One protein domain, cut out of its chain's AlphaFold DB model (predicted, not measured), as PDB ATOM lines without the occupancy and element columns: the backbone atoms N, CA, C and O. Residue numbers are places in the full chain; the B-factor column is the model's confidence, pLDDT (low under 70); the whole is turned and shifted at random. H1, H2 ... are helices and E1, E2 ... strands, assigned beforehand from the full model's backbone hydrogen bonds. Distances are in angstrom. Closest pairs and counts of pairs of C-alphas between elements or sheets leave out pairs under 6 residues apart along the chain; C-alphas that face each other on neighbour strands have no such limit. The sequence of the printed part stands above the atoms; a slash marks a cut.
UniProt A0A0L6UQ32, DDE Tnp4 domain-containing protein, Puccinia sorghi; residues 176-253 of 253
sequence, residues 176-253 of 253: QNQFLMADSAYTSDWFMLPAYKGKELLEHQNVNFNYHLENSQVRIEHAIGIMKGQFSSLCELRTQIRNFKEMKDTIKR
ATOM      1  N   GLN A 176     210.738 203.521 158.447       84.94
ATOM      2  CA  GLN A 176     210.933 202.080 158.167       84.94
ATOM      3  C   GLN A 176     211.939 201.345 159.078       84.94
ATOM      4  O   GLN A 176     211.949 200.119 159.085       84.94
ATOM      5  N   ASN A 177     212.764 202.064 159.844       88.12
ATOM      6  CA  ASN A 177     213.790 201.501 160.728       88.12
ATOM      7  C   ASN A 177     213.652 201.974 162.185       88.12
ATOM      8  O   ASN A 177     214.635 201.990 162.925       88.12
ATOM      9  N   GLN A 178     212.465 202.431 162.586       89.62
ATOM     10  CA  GLN A 178     212.194 202.860 163.956       89.62
ATOM     11  C   GLN A 178     211.260 201.870 164.640       89.62
ATOM     12  O   GLN A 178     210.217 201.503 164.104       89.62
ATOM     13  N   PHE A 179     211.642 201.471 165.850       92.50
ATOM     14  CA  PHE A 179     210.933 200.469 166.632       92.50
ATOM     15  C   PHE A 179     210.788 200.937 168.074       92.50
ATOM     16  O   PHE A 179     211.639 201.644 168.617       92.50
ATOM     17  N   LEU A 180     209.711 200.494 168.703       93.38
ATOM     18  CA  LEU A 180     209.445 200.653 170.115       93.38
ATOM     19  C   LEU A 180     210.076 199.515 170.881       93.38
ATOM     20  O   LEU A 180     209.752 198.353 170.664       93.38
ATOM     21  N   MET A 181     210.955 199.863 171.807       94.69
ATOM     22  CA  MET A 181     211.521 198.895 172.726       94.69
ATOM     23  C   MET A 181     210.505 198.572 173.821       94.69
ATOM     24  O   MET A 181     209.995 199.476 174.487       94.69
ATOM     25  N   ALA A 182     210.213 197.287 174.007       93.81
ATOM     26  CA  ALA A 182     209.219 196.819 174.965       93.81
ATOM     27  C   ALA A 182     209.781 195.739 175.899       93.81
ATOM     28  O   ALA A 182     210.798 195.102 175.626       93.81
ATOM     29  N   ASP A 183     209.094 195.519 177.017       94.19
ATOM     30  CA  ASP A 183     209.373 194.383 177.895       94.19
ATOM     31  C   ASP A 183     209.136 193.051 177.151       94.19
ATOM     32  O   ASP A 183     208.276 192.948 176.274       94.19
ATOM     33  N   SER A 184     209.865 192.012 177.547       94.12
ATOM     34  CA  SER A 184     209.670 190.608 177.159       94.12
ATOM     35  C   SER A 184     208.227 190.085 177.293       94.12
ATOM     36  O   SER A 184     207.870 189.067 176.685       94.12
ATOM     37  N   ALA A 185     207.398 190.733 178.120       93.62
ATOM     38  CA  ALA A 185     205.983 190.411 178.288       93.62
ATOM     39  C   ALA A 185     205.120 190.786 177.068       93.62
ATOM     40  O   ALA A 185     204.013 190.264 176.922       93.62
ATOM     41  N   TYR A 186     205.606 191.677 176.203       94.06
ATOM     42  CA  TYR A 186     204.901 192.110 175.004       94.06
ATOM     43  C   TYR A 186     205.203 191.195 173.810       94.06
ATOM     44  O   TYR A 186     206.263 190.580 173.713       94.06
ATOM     45  N   THR A 187     204.243 191.082 172.894       93.38
ATOM     46  CA  THR A 187     204.391 190.319 171.647       93.38
ATOM     47  C   THR A 187     205.120 191.151 170.602       93.38
ATOM     48  O   THR A 187     204.754 192.303 170.406       93.38
ATOM     49  N   SER A 188     206.100 190.584 169.900       93.88
ATOM     50  CA  SER A 188     206.774 191.302 168.811       93.88
ATOM     51  C   SER A 188     205.783 191.707 167.722       93.88
ATOM     52  O   SER A 188     204.931 190.908 167.336       93.88
ATOM     53  N   ASP A 189     205.923 192.934 167.226       92.50
ATOM     54  CA  ASP A 189     205.091 193.506 166.166       92.50
ATOM     55  C   ASP A 189     205.960 194.315 165.186       92.50
ATOM     56  O   ASP A 189     207.146 194.529 165.437       92.50
ATOM     57  N   TRP A 190     205.381 194.800 164.087       88.94
ATOM     58  CA  TRP A 190     206.076 195.566 163.042       88.94
ATOM     59  C   TRP A 190     206.802 196.803 163.582       88.94
ATOM     60  O   TRP A 190     207.851 197.176 163.065       88.94
ATOM     61  N   PHE A 191     206.264 197.411 164.642       91.88
ATOM     62  CA  PHE A 191     206.826 198.599 165.287       91.88
ATOM     63  C   PHE A 191     207.244 198.352 166.733       91.88
ATOM     64  O   PHE A 191     207.599 199.306 167.417       91.88
ATOM     65  N   MET A 192     207.191 197.113 167.230       94.06
ATOM     66  CA  MET A 192     207.473 196.809 168.631       94.06
ATOM     67  C   MET A 192     208.449 195.644 168.748       94.06
ATOM     68  O   MET A 192     208.149 194.519 168.355       94.06
ATOM     69  N   LEU A 193     209.607 195.936 169.331       95.38
ATOM     70  CA  LEU A 193     210.702 195.010 169.552       95.38
ATOM     71  C   LEU A 193     210.815 194.709 171.059       95.38
ATOM     72  O   LEU A 193     211.368 195.521 171.810       95.38
ATOM     73  N   PRO A 194     210.245 193.588 171.534       96.81
ATOM     74  CA  PRO A 194     210.348 193.187 172.928       96.81
ATOM     75  C   PRO A 194     211.747 192.649 173.247       96.81
ATOM     76  O   PRO A 194     212.486 192.229 172.358       96.81
ATOM     77  N   ALA A 195     212.094 192.610 174.534       97.56
ATOM     78  CA  ALA A 195     213.288 191.904 174.990       97.56
ATOM     79  C   ALA A 195     213.231 190.413 174.598       97.56
ATOM     80  O   ALA A 195     212.219 189.736 174.820       97.56
ATOM     81  N   TYR A 196     214.334 189.898 174.052       97.44
ATOM     82  CA  TYR A 196     214.454 188.503 173.626       97.44
ATOM     83  C   TYR A 196     214.416 187.550 174.823       97.44
ATOM     84  O   TYR A 196     214.915 187.877 175.903       97.44
ATOM     85  N   LYS A 197     213.861 186.347 174.646       96.50
ATOM     86  CA  LYS A 197     213.781 185.340 175.722       96.50
ATOM     87  C   LYS A 197     213.950 183.909 175.216       96.50
ATOM     88  O   LYS A 197     213.746 183.594 174.047       96.50
ATOM     89  N   GLY A 198     214.299 183.000 176.125       95.62
ATOM     90  CA  GLY A 198     214.405 181.573 175.818       95.62
ATOM     91  C   GLY A 198     215.493 181.270 174.784       95.62
ATOM     92  O   GLY A 198     216.642 181.667 174.956       95.62
ATOM     93  N   LYS A 199     215.140 180.547 173.714       95.31
ATOM     94  CA  LYS A 199     216.098 180.092 172.688       95.31
ATOM     95  C   LYS A 199     216.700 181.235 171.865       95.31
ATOM     96  O   LYS A 199     217.764 181.058 171.287       95.31
ATOM     97  N   GLU A 200     216.054 182.397 171.833       92.75
ATOM     98  CA  GLU A 200     216.541 183.579 171.110       92.75
ATOM     99  C   GLU A 200     217.803 184.169 171.753       92.75
ATOM    100  O   GLU A 200     218.594 184.811 171.071       92.75
ATOM    101  N   LEU A 201     218.045 183.896 173.038       95.00
ATOM    102  CA  LEU A 201     219.247 184.335 173.755       95.00
ATOM    103  C   LEU A 201     220.511 183.550 173.377       95.00
ATOM    104  O   LEU A 201     221.589 183.859 173.875       95.00
ATOM    105  N   LEU A 202     220.400 182.532 172.516       94.81
ATOM    106  CA  LEU A 202     221.567 181.820 171.988       94.81
ATOM    107  C   LEU A 202     222.375 182.689 171.016       94.81
ATOM    108  O   LEU A 202     223.573 182.470 170.853       94.81
ATOM    109  N   GLU A 203     221.736 183.680 170.393       96.94
ATOM    110  CA  GLU A 203     222.403 184.626 169.508       96.94
ATOM    111  C   GLU A 203     223.044 185.754 170.330       96.94
ATOM    112  O   GLU A 203     222.364 186.479 171.063       96.94
ATOM    113  N   HIS A 204     224.357 185.952 170.182       96.88
ATOM    114  CA  HIS A 204     225.101 186.960 170.948       96.88
ATOM    115  C   HIS A 204     224.558 188.383 170.726       96.88
ATOM    116  O   HIS A 204     224.587 189.221 171.629       96.88
ATOM    117  N   GLN A 205     224.034 188.667 169.530       96.56
ATOM    118  CA  GLN A 205     223.432 189.964 169.214       96.56
ATOM    119  C   GLN A 205     222.202 190.259 170.084       96.56
ATOM    120  O   GLN A 205     222.052 191.386 170.557       96.56
ATOM    121  N   ASN A 206     221.380 189.246 170.365       96.25
ATOM    122  CA  ASN A 206     220.172 189.380 171.179       96.25
ATOM    123  C   ASN A 206     220.511 189.605 172.655       96.25
ATOM    124  O   ASN A 206     219.869 190.412 173.324       96.25
ATOM    125  N   VAL A 207     221.569 188.953 173.150       97.00
ATOM    126  CA  VAL A 207     222.092 189.190 174.506       97.00
ATOM    127  C   VAL A 207     222.589 190.629 174.646       97.00
ATOM    128  O   VAL A 207     222.241 191.310 175.609       97.00
ATOM    129  N   ASN A 208     223.353 191.121 173.667       97.25
ATOM    130  CA  ASN A 208     223.849 192.497 173.686       97.25
ATOM    131  C   ASN A 208     222.706 193.523 173.585       97.25
ATOM    132  O   ASN A 208     222.727 194.545 174.271       97.25
ATOM    133  N   PHE A 209     221.688 193.245 172.765       96.31
ATOM    134  CA  PHE A 209     220.484 194.070 172.689       96.31
ATOM    135  C   PHE A 209     219.767 194.148 174.044       96.31
ATOM    136  O   PHE A 209     219.533 195.249 174.543       96.31
ATOM    137  N   ASN A 210     219.489 193.002 174.674       97.12
ATOM    138  CA  ASN A 210     218.829 192.960 175.980       97.12
ATOM    139  C   ASN A 210     219.633 193.700 177.054       97.12
ATOM    140  O   ASN A 210     219.054 194.459 177.822       97.12
ATOM    141  N   TYR A 211     220.962 193.561 177.064       97.25
ATOM    142  CA  TYR A 211     221.824 194.286 178.000       97.25
ATOM    143  C   TYR A 211     221.648 195.813 177.904       97.25
ATOM    144  O   TYR A 211     221.517 196.507 178.916       97.25
ATOM    145  N   HIS A 212     221.604 196.362 176.686       95.81
ATOM    146  CA  HIS A 212     221.376 197.795 176.484       95.81
ATOM    147  C   HIS A 212     219.945 198.226 176.825       95.81
ATOM    148  O   HIS A 212     219.749 199.318 177.375       95.81
ATOM    149  N   LEU A 213     218.964 197.378 176.519       95.25
ATOM    150  CA  LEU A 213     217.563 197.605 176.848       95.25
ATOM    151  C   LEU A 213     217.352 197.676 178.367       95.25
ATOM    152  O   LEU A 213     216.804 198.660 178.860       95.25
ATOM    153  N   GLU A 214     217.862 196.695 179.112       95.00
ATOM    154  CA  GLU A 214     217.795 196.638 180.576       95.00
ATOM    155  C   GLU A 214     218.496 197.843 181.217       95.00
ATOM    156  O   GLU A 214     217.923 198.524 182.067       95.00
ATOM    157  N   ASN A 215     219.705 198.188 180.764       94.50
ATOM    158  CA  ASN A 215     220.420 199.364 181.270       94.50
ATOM    159  C   ASN A 215     219.642 200.672 181.026       94.50
ATOM    160  O   ASN A 215     219.658 201.578 181.862       94.50
ATOM    161  N   SER A 216     218.939 200.777 179.896       92.31
ATOM    162  CA  SER A 216     218.072 201.924 179.615       92.31
ATOM    163  C   SER A 216     216.871 201.940 180.558       92.31
ATOM    164  O   SER A 216     216.626 202.967 181.191       92.31
ATOM    165  N   GLN A 217     216.185 200.804 180.730       93.81
ATOM    166  CA  GLN A 217     215.054 200.653 181.652       93.81
ATOM    167  C   GLN A 217     215.418 201.051 183.084       93.81
ATOM    168  O   GLN A 217     214.711 201.865 183.672       93.81
ATOM    169  N   VAL A 218     216.558 200.595 183.612       95.06
ATOM    170  CA  VAL A 218     217.027 200.962 184.962       95.06
ATOM    171  C   VAL A 218     217.145 202.482 185.126       95.06
ATOM    172  O   VAL A 218     216.755 203.036 186.156       95.06
ATOM    173  N   ARG A 219     217.633 203.195 184.104       95.06
ATOM    174  CA  ARG A 219     217.723 204.666 184.130       95.06
ATOM    175  C   ARG A 219     216.344 205.322 184.091       95.06
ATOM    176  O   ARG A 219     216.121 206.279 184.835       95.06
ATOM    177  N   ILE A 220     215.430 204.807 183.262       91.44
ATOM    178  CA  ILE A 220     214.035 205.275 183.191       91.44
ATOM    179  C   ILE A 220     213.366 205.113 184.557       91.44
ATOM    180  O   ILE A 220     212.801 206.064 185.096       91.44
ATOM    181  N   GLU A 221     213.455 203.920 185.139       93.19
ATOM    182  CA  GLU A 221     212.851 203.591 186.425       93.19
ATOM    183  C   GLU A 221     213.429 204.431 187.555       93.19
ATOM    184  O   GLU A 221     212.673 204.958 188.370       93.19
ATOM    185  N   HIS A 222     214.747 204.631 187.574       94.44
ATOM    186  CA  HIS A 222     215.392 205.480 188.566       94.44
ATOM    187  C   HIS A 222     214.936 206.942 188.443       94.44
ATOM    188  O   HIS A 222     214.567 207.556 189.445       94.44
ATOM    189  N   ALA A 223     214.865 207.488 187.224       93.12
ATOM    190  CA  ALA A 223     214.345 208.835 186.987       93.12
ATOM    191  C   ALA A 223     212.875 208.962 187.425       93.12
ATOM    192  O   ALA A 223     212.509 209.923 188.106       93.12
ATOM    193  N   ILE A 224     212.035 207.972 187.104       90.50
ATOM    194  CA  ILE A 224     210.643 207.909 187.570       90.50
ATOM    195  C   ILE A 224     210.580 207.809 189.096       90.50
ATOM    196  O   ILE A 224     209.728 208.453 189.704       90.50
ATOM    197  N   GLY A 225     211.470 207.043 189.725       92.81
ATOM    198  CA  GLY A 225     211.584 206.922 191.176       92.81
ATOM    199  C   GLY A 225     211.899 208.259 191.842       92.81
ATOM    200  O   GLY A 225     211.200 208.655 192.774       92.81
ATOM    201  N   ILE A 226     212.874 209.003 191.311       91.31
ATOM    202  CA  ILE A 226     213.216 210.356 191.777       91.31
ATOM    203  C   ILE A 226     212.013 211.289 191.621       91.31
ATOM    204  O   ILE A 226     211.642 211.977 192.572       91.31
ATOM    205  N   MET A 227     211.367 211.282 190.450       90.75
ATOM    206  CA  MET A 227     210.176 212.098 190.213       90.75
ATOM    207  C   MET A 227     209.063 211.748 191.203       90.75
ATOM    208  O   MET A 227     208.505 212.642 191.832       90.75
ATOM    209  N   LYS A 228     208.762 210.461 191.403       87.94
ATOM    210  CA  LYS A 228     207.745 210.013 192.364       87.94
ATOM    211  C   LYS A 228     208.081 210.447 193.787       87.94
ATOM    212  O   LYS A 228     207.208 210.994 194.445       87.94
ATOM    213  N   GLY A 229     209.325 210.285 194.237       88.25
ATOM    214  CA  GLY A 229     209.760 210.742 195.561       88.25
ATOM    215  C   GLY A 229     209.580 212.252 195.746       88.25
ATOM    216  O   GLY A 229     209.043 212.700 196.760       88.25
ATOM    217  N   GLN A 230     209.928 213.039 194.725       87.88
ATOM    218  CA  GLN A 230     209.710 214.486 194.730       87.88
ATOM    219  C   GLN A 230     208.219 214.847 194.745       87.88
ATOM    220  O   GLN A 230     207.801 215.685 195.540       87.88
ATOM    221  N   PHE A 231     207.380 214.204 193.931       84.44
ATOM    222  CA  PHE A 231     205.940 214.480 193.922       84.44
ATOM    223  C   PHE A 231     205.224 213.987 195.183       84.44
ATOM    224  O   PHE A 231     204.293 214.646 195.634       84.44
ATOM    225  N   SER A 232     205.670 212.901 195.814       77.12
ATOM    226  CA  SER A 232     205.155 212.477 197.120       77.12
ATOM    227  C   SER A 232     205.459 213.510 198.205       77.12
ATOM    228  O   SER A 232     204.571 213.822 198.995       77.12
ATOM    229  N   SER A 233     206.640 214.141 198.175       73.75
ATOM    230  CA  SER A 233     206.928 215.286 199.056       73.75
ATOM    231  C   SER A 233     205.991 216.479 198.793       73.75
ATOM    232  O   SER A 233     205.626 217.207 199.715       73.75
ATOM    233  N   LEU A 234     205.507 216.635 197.552       67.50
ATOM    234  CA  LEU A 234     204.473 217.616 197.206       67.50
ATOM    235  C   LEU A 234     203.061 217.190 197.641       67.50
ATOM    236  O   LEU A 234     202.219 218.052 197.866       67.50
ATOM    237  N   CYS A 235     202.775 215.895 197.791       74.25
ATOM    238  CA  CYS A 235     201.511 215.429 198.369       74.25
ATOM    239  C   CYS A 235     201.430 215.701 199.878       74.25
ATOM    240  O   CYS A 235     200.338 215.922 200.403       74.25
ATOM    241  N   GLU A 236     202.565 215.726 200.578       74.50
ATOM    242  CA  GLU A 236     202.625 216.086 202.000       74.50
ATOM    243  C   GLU A 236     202.438 217.590 202.252       74.50
ATOM    244  O   GLU A 236     202.107 218.000 203.370       74.50
ATOM    245  N   LEU A 237     202.535 218.423 201.207       77.31
ATOM    246  CA  LEU A 237     202.122 219.825 201.242       77.31
ATOM    247  C   LEU A 237     200.591 219.932 201.333       77.31
ATOM    248  O   LEU A 237     199.890 220.221 200.367       77.31
ATOM    249  N   ARG A 238     200.061 219.741 202.548       77.88
ATOM    250  CA  ARG A 238     198.626 219.869 202.874       77.88
ATOM    251  C   ARG A 238     198.062 221.276 202.637       77.88
ATOM    252  O   ARG A 238     196.848 221.469 202.648       77.88
ATOM    253  N   THR A 239     198.920 222.275 202.454       80.44
ATOM    254  CA  THR A 239     198.523 223.663 202.213       80.44
ATOM    255  C   THR A 239     198.354 223.931 200.723       80.44
ATOM    256  O   THR A 239     199.325 223.961 199.968       80.44
ATOM    257  N   GLN A 240     197.115 224.192 200.307       83.25
ATOM    258  CA  GLN A 240     196.822 224.701 198.970       83.25
ATOM    259  C   GLN A 240     197.515 226.057 198.776       83.25
ATOM    260  O   GLN A 240     197.153 227.028 199.432       83.25
ATOM    261  N   ILE A 241     198.472 226.129 197.852       88.06
ATOM    262  CA  ILE A 241     199.145 227.380 197.491       88.06
ATOM    263  C   ILE A 241     198.206 228.182 196.584       88.06
ATOM    264  O   ILE A 241     198.049 227.878 195.401       88.06
ATOM    265  N   ARG A 242     197.553 229.208 197.132       93.00
ATOM    266  CA  ARG A 242     196.613 230.078 196.403       93.00
ATOM    267  C   ARG A 242     197.288 231.315 195.828       93.00
ATOM    268  O   ARG A 242     196.786 231.904 194.873       93.00
ATOM    269  N   ASN A 243     198.408 231.737 196.411       93.88
ATOM    270  CA  ASN A 243     199.110 232.951 196.007       93.88
ATOM    271  C   ASN A 243     200.640 232.829 196.122       93.88
ATOM    272  O   ASN A 243     201.196 231.944 196.765       93.88
ATOM    273  N   PHE A 244     201.342 233.762 195.473       90.00
ATOM    274  CA  PHE A 244     202.808 233.791 195.421       90.00
ATOM    275  C   PHE A 244     203.471 233.986 196.796       90.00
ATOM    276  O   PHE A 244     204.619 233.585 196.984       90.00
ATOM    277  N   LYS A 245     202.769 234.609 197.752       93.12
ATOM    278  CA  LYS A 245     203.274 234.816 199.112       93.12
ATOM    279  C   LYS A 245     203.318 233.487 199.870       93.12
ATOM    280  O   LYS A 245     204.385 233.119 200.341       93.12
ATOM    281  N   GLU A 246     202.224 232.728 199.851       91.06
ATOM    282  CA  GLU A 246     202.152 231.369 200.409       91.06
ATOM    283  C   GLU A 246     203.204 230.443 199.793       91.06
ATOM    284  O   GLU A 246     203.860 229.694 200.513       91.06
ATOM    285  N   MET A 247     203.443 230.549 198.479       89.06
ATOM    286  CA  MET A 247     204.502 229.785 197.811       89.06
ATOM    287  C   MET A 247     205.885 230.116 198.388       89.06
ATOM    288  O   MET A 247     206.655 229.217 198.712       89.06
ATOM    289  N   LYS A 248     206.203 231.408 198.547       93.00
ATOM    290  CA  LYS A 248     207.479 231.851 199.126       93.00
ATOM    291  C   LYS A 248     207.643 231.439 200.583       93.00
ATOM    292  O   LYS A 248     208.756 231.111 200.978       93.00
ATOM    293  N   ASP A 249     206.571 231.492 201.364       89.69
ATOM    294  CA  ASP A 249     206.609 231.142 202.783       89.69
ATOM    295  C   ASP A 249     206.781 229.627 202.970       89.69
ATOM    296  O   ASP A 249     207.507 229.199 203.862       89.69
ATOM    297  N   THR A 250     206.201 228.826 202.073       86.31
ATOM    298  CA  THR A 250     206.395 227.367 202.037       86.31
ATOM    299  C   THR A 250     207.841 226.989 201.699       86.31
ATOM    300  O   THR A 250     208.404 226.128 202.357       86.31
ATOM    301  N   ILE A 251     208.464 227.653 200.717       85.50
ATOM    302  CA  ILE A 251     209.853 227.363 200.295       85.50
ATOM    303  C   ILE A 251     210.881 227.684 201.395       85.50
ATOM    304  O   ILE A 251     211.996 227.175 201.364       85.50
ATOM    305  N   LYS A 252     210.537 228.558 202.347       85.62
ATOM    306  CA  LYS A 252     211.437 228.983 203.430       85.62
ATOM    307  C   LYS A 252     211.425 228.072 204.662       85.62
ATOM    308  O   LYS A 252     212.221 228.329 205.563       85.62
ATOM    309  N   ARG A 253     210.497 227.115 204.747       67.62
ATOM    310  CA  ARG A 253     210.454 226.125 205.831       67.62
ATOM    311  C   ARG A 253     211.415 224.986 205.547       67.62
ATOM    312  O   ARG A 253     212.011 224.520 206.537       67.62
TER     313      ARG A 253
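AT A GLANCE: This is residues 176 to 253 of the 253 residues of the protein "DDE Tnp4 domain-containing protein" of Puccinia sorghi (UniProt A0A0L6UQ32). One long, straight helix, H2, makes the length of a rod, with a small two-stranded sheet of E1 and E2 beside its residues 210 to 217, the short helix H1 at its first end, and the short helix H3 beyond its last end. Residues 218 to 236 stand free, of which 218 to 235 belong to H2. The printed part has 78 residues, with two named strands and three named helices in the order E1, E2, H1, H2, H3; E1 and E2 are parallel, and the class is mostly helix. The whole is extended, with a radius of gyration of the C-alphas of 21.1 A and spans of 61 by 24 by 19 A.

IN THESE COORDINATES: E1 is residues 180 to 182, 6.2 A long, from C-alpha 180 at (209.445, 200.653, 170.115). E2 is residues 192 to 194, 6.3 A. H1 is residues 198 to 202, 8.1 A. H2 is residues 204 to 235, 46.0 A, from C-alpha 204 at (225.101, 186.960, 170.948) to C-alpha 235 at (201.511, 215.429, 198.369). H3 is residues 244 to 251, 10.7 A, ending with C-alpha 251 at (209.853, 227.363, 200.295).

HOW THE PARTS SIT: E1 and E2 are parallel at 29 degrees, with N 193 and O 180 at 2.8 A and N 182 and O 193 at 3.0 A, within hydrogen-bond range. The closest C-alphas of E1 and H2, Met 181 and Leu 213, are 7.4 A apart. H1 and H2 are close but not clearly touching; their closest C-alphas, Leu 201 and Val 207, are 5.7 A apart. H2 and H3 are apart. In H2 and H3 every O i to N i+4 pair is within hydrogen-bond range; in H1 it is 0 of 1, beside 2 of 2 O i to N i+3 pairs.

THE WHOLE: The two farthest C-alphas, Leu 202 and Lys 245, are 62.3 A apart. The printed part has no cut, and no link is long. The mean pLDDT of the printed part is 90.7; residues 234 and 253 are under 70.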